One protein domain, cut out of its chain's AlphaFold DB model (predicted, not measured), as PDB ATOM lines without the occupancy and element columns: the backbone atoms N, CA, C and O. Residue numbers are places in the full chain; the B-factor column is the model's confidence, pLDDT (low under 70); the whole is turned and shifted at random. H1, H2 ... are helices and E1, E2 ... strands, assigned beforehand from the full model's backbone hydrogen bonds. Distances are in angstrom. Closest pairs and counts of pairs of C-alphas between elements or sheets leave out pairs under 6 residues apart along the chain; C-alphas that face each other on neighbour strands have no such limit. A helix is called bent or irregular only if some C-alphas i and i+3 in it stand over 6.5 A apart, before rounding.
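Overview. This is residues 15 to 66 of the 114 residues of an uncharacterized protein of Hibiscus syriacus (UniProt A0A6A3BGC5). A long bent helix, H1, runs along the length of a small strand-helix-strand unit, in which the shorter helix H2 packs on a little sheet of two parallel strands, E1 and E2. The first arm of H1 touches H2, while the second arm is near H2 and leads into the link to E1. The printed part has 52 residues, with two named helices and two named strands in the order H1, E1, H2, E2, and the class is mostly helix. By its radius of gyration of the C-alphas, 11.0 A, the whole is compact, yet its outline is elongated, with spans of 34 by 20 by 15 A.

Arrangement. H1, residues 15 to 35, was assigned as one helix by its hydrogen bonds but is bent: C-alphas 24 and 27 are 7.0 A apart. Its arms, H1a of residues 15 to 24 and H1b of residues 27 to 35, stand at a steep tilt of 46 degrees. H1a touches H2, residues 49 to 58, with the C-alphas of Ile 22 and Ala 49 closest at 6.1 A; they run the same way at a shallow tilt of 28 degrees. H1b and H2 are close but not clearly touching, with the C-alphas of Arg 30 and Ile 55 closest at 6.4 A, at a steep tilt of 47 degrees. E1, residues 43 to 45, and E2, residues 63 to 65, are parallel neighbours at 19 degrees. N 64 and O 43, 2.8 A, and N 45 and O 64, 3.0 A, are within hydrogen-bond range. E1, H2 and E2 make a strand-helix-strand unit, two parallel neighbour strands with a helix between them along the chain, and its crossover is right-handed. The closest C-alphas of H2 and E1 are those of Ala 56 and Leu 43, 6.4 A; those of H2 and E2 are Ala 56 and Lys 63, 6.3 A. H1a is apart from both strands, and H1b is apart from E2. Every O i to N i+4 pair is within hydrogen-bond range in H1b, against 5 of 6 in H1a and 3 of 6 in H2, where 7 of 7 O i to N i+3 pairs are within range.

Along the chain. H1a begins at C-alpha 15, (5.951, -25.911, -55.442), and is 15.2 A long; H1b is 12.4 A long. E1 measures 6.5 A. H2 begins at C-alpha 49, (1.627, -17.995, -47.527), and is 15.9 A long; it is neither bent nor irregular, but only just: C-alphas 51 and 54 are 6.2 A apart. E2 measures 7.1 A and ends at C-alpha 65, (-0.651, -20.761, -39.910).

Size, cuts and confidence. The two C-alphas farthest apart are those of Ser 15 and Glu 37, 34.9 A. The printed part has no cut. The link from H1 to E1 is short, and the other two are tight. The mean pLDDT of the printed part is 92.9, and no printed residue is under 70.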
ATOM      1  N   SER A  15       5.310 -26.340 -56.687       73.00
ATOM      2  CA  SER A  15       5.951 -25.911 -55.442       73.00
ATOM      3  C   SER A  15       6.646 -24.554 -55.562       73.00
ATOM      4  O   SER A  15       6.790 -23.877 -54.555       73.00
ATOM      5  N   THR A  16       7.048 -24.147 -56.769       80.50
ATOM      6  CA  THR A  16       7.668 -22.842 -57.040       80.50
ATOM      7  C   THR A  16       6.635 -21.816 -57.504       80.50
ATOM      8  O   THR A  16       6.719 -20.645 -57.145       80.50
ATOM      9  N   ARG A  17       5.612 -22.243 -58.257       83.69
ATOM     10  CA  ARG A  17       4.542 -21.347 -58.735       83.69
ATOM     11  C   ARG A  17       3.733 -20.731 -57.597       83.69
ATOM     12  O   ARG A  17       3.438 -19.542 -57.653       83.69
ATOM     13  N   ILE A  18       3.389 -21.520 -56.577       86.06
ATOM     14  CA  ILE A  18       2.574 -21.049 -55.448       86.06
ATOM     15  C   ILE A  18       3.279 -19.913 -54.675       86.06
ATOM     16  O   ILE A  18       2.672 -18.849 -54.553       86.06
ATOM     17  N   PRO A  19       4.544 -20.057 -54.221       84.88
ATOM     18  CA  PRO A  19       5.280 -18.963 -53.585       84.88
ATOM     19  C   PRO A  19       5.362 -17.697 -54.440       84.88
ATOM     20  O   PRO A  19       5.110 -16.615 -53.927       84.88
ATOM     21  N   MET A  20       5.619 -17.813 -55.750       87.56
ATOM     22  CA  MET A  20       5.667 -16.642 -56.639       87.56
ATOM     23  C   MET A  20       4.327 -15.897 -56.686       87.56
ATOM     24  O   MET A  20       4.287 -14.678 -56.563       87.56
ATOM     25  N   MET A  21       3.212 -16.625 -56.803       89.25
ATOM     26  CA  MET A  21       1.877 -16.017 -56.776       89.25
ATOM     27  C   MET A  21       1.585 -15.305 -55.456       89.25
ATOM     28  O   MET A  21       0.957 -14.248 -55.449       89.25
ATOM     29  N   ILE A  22       2.016 -15.894 -54.342       90.94
ATOM     30  CA  ILE A  22       1.852 -15.318 -53.007       90.94
ATOM     31  C   ILE A  22       2.677 -14.044 -52.887       90.94
ATOM     32  O   ILE A  22       2.131 -13.026 -52.467       90.94
ATOM     33  N   HIS A  23       3.947 -14.094 -53.290       91.00
ATOM     34  CA  HIS A  23       4.868 -12.965 -53.260       91.00
ATOM     35  C   HIS A  23       4.288 -11.754 -53.999       91.00
ATOM     36  O   HIS A  23       4.173 -10.661 -53.448       91.00
ATOM     37  N   GLU A  24       3.806 -11.985 -55.217       92.44
ATOM     38  CA  GLU A  24       3.191 -10.965 -56.065       92.44
ATOM     39  C   GLU A  24       1.845 -10.456 -55.507       92.44
ATOM     40  O   GLU A  24       1.431  -9.322 -55.753       92.44
ATOM     41  N   ALA A  25       1.153 -11.261 -54.695       93.12
ATOM     42  CA  ALA A  25      -0.077 -10.856 -54.017       93.12
ATOM     43  C   ALA A  25       0.155 -10.018 -52.748       93.12
ATOM     44  O   ALA A  25      -0.782  -9.344 -52.307       93.12
ATOM     45  N   LEU A  26       1.363 -10.001 -52.171       94.50
ATOM     46  CA  LEU A  26       1.650  -9.305 -50.907       94.50
ATOM     47  C   LEU A  26       1.287  -7.806 -50.921       94.50
ATOM     48  O   LEU A  26       0.612  -7.364 -49.985       94.50
ATOM     49  N   PRO A  27       1.628  -7.009 -51.957       95.06
ATOM     50  CA  PRO A  27       1.270  -5.587 -51.983       95.06
ATOM     51  C   PRO A  27      -0.246  -5.358 -52.002       95.06
ATOM     52  O   PRO A  27      -0.758  -4.426 -51.371       95.06
ATOM     53  N   SER A  28      -0.975  -6.243 -52.692       95.25
ATOM     54  CA  SER A  28      -2.438  -6.205 -52.761       95.25
ATOM     55  C   SER A  28      -3.063  -6.594 -51.424       95.25
ATOM     56  O   SER A  28      -3.980  -5.918 -50.965       95.25
ATOM     57  N   LEU A  29      -2.539  -7.634 -50.766       95.00
ATOM     58  CA  LEU A  29      -2.974  -8.056 -49.435       95.00
ATOM     59  C   LEU A  29      -2.793  -6.929 -48.411       95.00
ATOM     60  O   LEU A  29      -3.729  -6.606 -47.684       95.00
ATOM     61  N   ARG A  30      -1.620  -6.287 -48.394       95.38
ATOM     62  CA  ARG A  30      -1.338  -5.153 -47.504       95.38
ATOM     63  C   ARG A  30      -2.315  -4.002 -47.739       95.38
ATOM     64  O   ARG A  30      -2.909  -3.496 -46.792       95.38
ATOM     65  N   SER A  31      -2.499  -3.614 -49.001       96.25
ATOM     66  CA  SER A  31      -3.436  -2.548 -49.377       96.25
ATOM     67  C   SER A  31      -4.867  -2.876 -48.954       96.25
ATOM     68  O   SER A  31      -5.561  -2.012 -48.429       96.25
ATOM     69  N   ALA A  32      -5.290  -4.131 -49.128       95.56
ATOM     70  CA  ALA A  32      -6.611  -4.585 -48.723       95.56
ATOM     71  C   ALA A  32      -6.802  -4.484 -47.208       95.56
ATOM     72  O   ALA A  32      -7.801  -3.921 -46.784       95.56
ATOM     73  N   ILE A  33      -5.842  -4.951 -46.398       95.12
ATOM     74  CA  ILE A  33      -5.930  -4.878 -44.930       95.12
ATOM     75  C   ILE A  33      -6.055  -3.425 -44.451       95.12
ATOM     76  O   ILE A  33      -6.886  -3.136 -43.594       95.12
ATOM     77  N   LEU A  34      -5.274  -2.507 -45.030       95.19
ATOM     78  CA  LEU A  34      -5.303  -1.081 -44.677       95.19
ATOM     79  C   LEU A  34      -6.599  -0.367 -45.086       95.19
ATOM     80  O   LEU A  34      -6.921   0.674 -44.522       95.19
ATOM     81  N   ALA A  35      -7.323  -0.899 -46.072       96.56
ATOM     82  CA  ALA A  35      -8.577  -0.328 -46.555       96.56
ATOM     83  C   ALA A  35      -9.812  -0.800 -45.765       96.56
ATOM     84  O   ALA A  35     -10.909  -0.293 -46.000       96.56
ATOM     85  N   ILE A  36      -9.669  -1.774 -44.857       95.06
ATOM     86  CA  ILE A  36     -10.786  -2.276 -44.049       95.06
ATOM     87  C   ILE A  36     -11.124  -1.248 -42.963       95.06
ATOM     88  O   ILE A  36     -10.263  -0.846 -42.186       95.06
ATOM     89  N   GLU A  37     -12.401  -0.868 -42.875       95.62
ATOM     90  CA  GLU A  37     -12.902   0.117 -41.904       95.62
ATOM     91  C   GLU A  37     -12.682  -0.316 -40.443       95.62
ATOM     92  O   GLU A  37     -12.318   0.498 -39.596       95.62
ATOM     93  N   VAL A  38     -12.857  -1.609 -40.156       94.62
ATOM     94  CA  VAL A  38     -12.540  -2.226 -38.862       94.62
ATOM     95  C   VAL A  38     -11.308  -3.121 -39.023       94.62
ATOM     96  O   VAL A  38     -11.432  -4.211 -39.588       94.62
ATOM     97  N   PRO A  39     -10.124  -2.704 -38.539       89.81
ATOM     98  CA  PRO A  39      -8.891  -3.451 -38.751       89.81
ATOM     99  C   PRO A  39      -8.979  -4.895 -38.230       89.81
ATOM    100  O   PRO A  39      -9.470  -5.119 -37.118       89.81
ATOM    101  N   PRO A  40      -8.480  -5.888 -38.990       94.50
ATOM    102  CA  PRO A  40      -8.366  -7.255 -38.501       94.50
ATOM    103  C   PRO A  40      -7.485  -7.335 -37.250       94.50
ATOM    104  O   PRO A  40      -6.505  -6.607 -37.120       94.50
ATOM    105  N   ILE A  41      -7.803  -8.265 -36.347       96.19
ATOM    106  CA  ILE A  41      -7.047  -8.471 -35.098       96.19
ATOM    107  C   ILE A  41      -5.999  -9.588 -35.188       96.19
ATOM    108  O   ILE A  41      -5.244  -9.787 -34.242       96.19
ATOM    109  N   ALA A  42      -5.990 -10.365 -36.273       96.56
ATOM    110  CA  ALA A  42      -5.074 -11.480 -36.495       96.56
ATOM    111  C   ALA A  42      -4.979 -11.814 -37.992       96.56
ATOM    112  O   ALA A  42      -5.970 -11.706 -38.719       96.56
ATOM    113  N   LEU A  43      -3.806 -12.275 -38.429       96.88
ATOM    114  CA  LEU A  43      -3.570 -12.804 -39.767       96.88
ATOM    115  C   LEU A  43      -3.484 -14.330 -39.686       96.88
ATOM    116  O   LEU A  43      -2.635 -14.872 -38.980       96.88
ATOM    117  N   VAL A  44      -4.347 -15.023 -40.427       96.50
ATOM    118  CA  VAL A  44      -4.330 -16.484 -40.554       96.50
ATOM    119  C   VAL A  44      -4.086 -16.830 -42.014       96.50
ATOM    120  O   VAL A  44      -4.864 -16.428 -42.876       96.50
ATOM    121  N   VAL A  45      -3.015 -17.567 -42.294       94.31
ATOM    122  CA  VAL A  45      -2.633 -17.961 -43.659       94.31
ATOM    123  C   VAL A  45      -2.385 -19.455 -43.763       94.31
ATOM    124  O   VAL A  45      -2.191 -20.123 -42.752       94.31
ATOM    125  N   ASP A  46      -2.392 -20.001 -44.975       92.12
ATOM    126  CA  ASP A  46      -1.977 -21.387 -45.196       92.12
ATOM    127  C   ASP A  46      -0.450 -21.568 -45.064       92.12
ATOM    128  O   ASP A  46       0.311 -20.619 -44.862       92.12
ATOM    129  N   MET A  47       0.016 -22.814 -45.172       89.44
ATOM    130  CA  MET A  47       1.437 -23.155 -45.028       89.44
ATOM    131  C   MET A  47       2.361 -22.556 -46.100       89.44
ATOM    132  O   MET A  47       3.561 -22.440 -45.858       89.44
ATOM    133  N   PHE A  48       1.835 -22.197 -47.271       87.75
ATOM    134  CA  PHE A  48       2.608 -21.618 -48.368       87.75
ATOM    135  C   PHE A  48       2.715 -20.098 -48.239       87.75
ATOM    136  O   PHE A  48       3.718 -19.512 -48.634       87.75
ATOM    137  N   ALA A  49       1.716 -19.450 -47.638       91.81
ATOM    138  CA  ALA A  49       1.627 -17.995 -47.527       91.81
ATOM    139  C   ALA A  49       2.396 -17.389 -46.346       91.81
ATOM    140  O   ALA A  49       2.105 -16.276 -45.908       91.81
ATOM    141  N   LYS A  50       3.437 -18.076 -45.863       90.56
ATOM    142  CA  LYS A  50       4.269 -17.619 -44.741       90.56
ATOM    143  C   LYS A  50       4.916 -16.251 -44.988       90.56
ATOM    144  O   LYS A  50       5.095 -15.501 -44.035       90.56
ATOM    145  N   GLU A  51       5.229 -15.893 -46.234       91.81
ATOM    146  CA  GLU A  51       5.815 -14.583 -46.574       91.81
ATOM    147  C   GLU A  51       4.928 -13.395 -46.160       91.81
ATOM    148  O   GLU A  51       5.435 -12.327 -45.822       91.81
ATOM    149  N   SER A  52       3.609 -13.596 -46.070       93.88
ATOM    150  CA  SER A  52       2.670 -12.576 -45.580       93.88
ATOM    151  C   SER A  52       2.886 -12.179 -44.116       93.88
ATOM    152  O   SER A  52       2.380 -11.147 -43.675       93.88
ATOM    153  N   PHE A  53       3.675 -12.944 -43.356       95.62
ATOM    154  CA  PHE A  53       4.014 -12.618 -41.973       95.62
ATOM    155  C   PHE A  53       4.781 -11.304 -41.844       95.62
ATOM    156  O   PHE A  53       4.643 -10.653 -40.811       95.62
ATOM    157  N   ALA A  54       5.505 -10.878 -42.883       95.19
ATOM    158  CA  ALA A  54       6.130  -9.558 -42.913       95.19
ATOM    159  C   ALA A  54       5.086  -8.430 -42.793       95.19
ATOM    160  O   ALA A  54       5.304  -7.456 -42.078       95.19
ATOM    161  N   ILE A  55       3.913  -8.599 -43.418       95.38
ATOM    162  CA  ILE A  55       2.802  -7.640 -43.327       95.38
ATOM    163  C   ILE A  55       2.196  -7.664 -41.919       95.38
ATOM    164  O   ILE A  55       1.911  -6.615 -41.352       95.38
ATOM    165  N   ALA A  56       2.016  -8.848 -41.324       95.00
ATOM    166  CA  ALA A  56       1.515  -8.944 -39.951       95.00
ATOM    167  C   ALA A  56       2.471  -8.309 -38.931       95.00
ATOM    168  O   ALA A  56       2.013  -7.672 -37.989       95.00
ATOM    169  N   GLU A  57       3.786  -8.452 -39.113       95.62
ATOM    170  CA  GLU A  57       4.791  -7.787 -38.275       95.62
ATOM    171  C   GLU A  57       4.722  -6.265 -38.412       95.62
ATOM    172  O   GLU A  57       4.689  -5.567 -37.401       95.62
ATOM    173  N   GLU A  58       4.634  -5.761 -39.646       95.38
ATOM    174  CA  GLU A  58       4.482  -4.332 -39.927       95.38
ATOM    175  C   GLU A  58       3.234  -3.743 -39.252       95.38
ATOM    176  O   GLU A  58       3.284  -2.661 -38.669       95.38
ATOM    177  N   LEU A  59       2.116  -4.471 -39.307       94.31
ATOM    178  CA  LEU A  59       0.829  -4.039 -38.763       94.31
ATOM    179  C   LEU A  59       0.627  -4.422 -37.286       94.31
ATOM    180  O   LEU A  59      -0.461  -4.213 -36.752       94.31
ATOM    181  N   ILE A  60       1.656  -4.967 -36.620       95.50
ATOM    182  CA  ILE A  60       1.638  -5.374 -35.202       95.50
ATOM    183  C   ILE A  60       0.460  -6.321 -34.907       95.50
ATOM    184  O   ILE A  60      -0.297  -6.174 -33.947       95.50
ATOM    185  N   MET A  61       0.295  -7.314 -35.775       95.44
ATOM    186  CA  MET A  61      -0.812  -8.257 -35.757       95.44
ATOM    187  C   MET A  61      -0.332  -9.666 -35.360       95.44
ATOM    188  O   MET A  61       0.669 -10.155 -35.892       95.44
ATOM    189  N   PRO A  62      -1.049 -10.369 -34.463       97.31
ATOM    190  CA  PRO A  62      -0.885 -11.805 -34.263       97.31
ATOM    191  C   PRO A  62      -0.938 -12.575 -35.588       97.31
ATOM    192  O   PRO A  62      -1.811 -12.327 -36.418       97.31
ATOM    193  N   LYS A  63      -0.027 -13.535 -35.778       96.38
ATOM    194  CA  LYS A  63       0.107 -14.305 -37.023       96.38
ATOM    195  C   LYS A  63       0.023 -15.805 -36.766       96.38
ATOM    196  O   LYS A  63       0.703 -16.328 -35.882       96.38
ATOM    197  N   TYR A  64      -0.795 -16.489 -37.555       96.06
ATOM    198  CA  TYR A  64      -1.071 -17.914 -37.419       96.06
ATOM    199  C   TYR A  64      -0.999 -18.611 -38.774       96.06
ATOM    200  O   TYR A  64      -1.361 -18.042 -39.803       96.06
ATOM    201  N   VAL A  65      -0.564 -19.870 -38.753       94.56
ATOM    202  CA  VAL A  65      -0.651 -20.761 -39.910       94.56
ATOM    203  C   VAL A  65      -1.794 -21.740 -39.683       94.56
ATOM    204  O   VAL A  65      -1.814 -22.454 -38.679       94.56
ATOM    205  N   PHE A  66      -2.727 -21.800 -40.625       94.00
ATOM    206  CA  PHE A  66      -3.730 -22.847 -40.705       94.00
ATOM    207  C   PHE A  66      -3.219 -23.977 -41.600       94.00
ATOM    208  O   PHE A  66      -3.099 -23.841 -42.816       94.00
TER     209      PHE A  66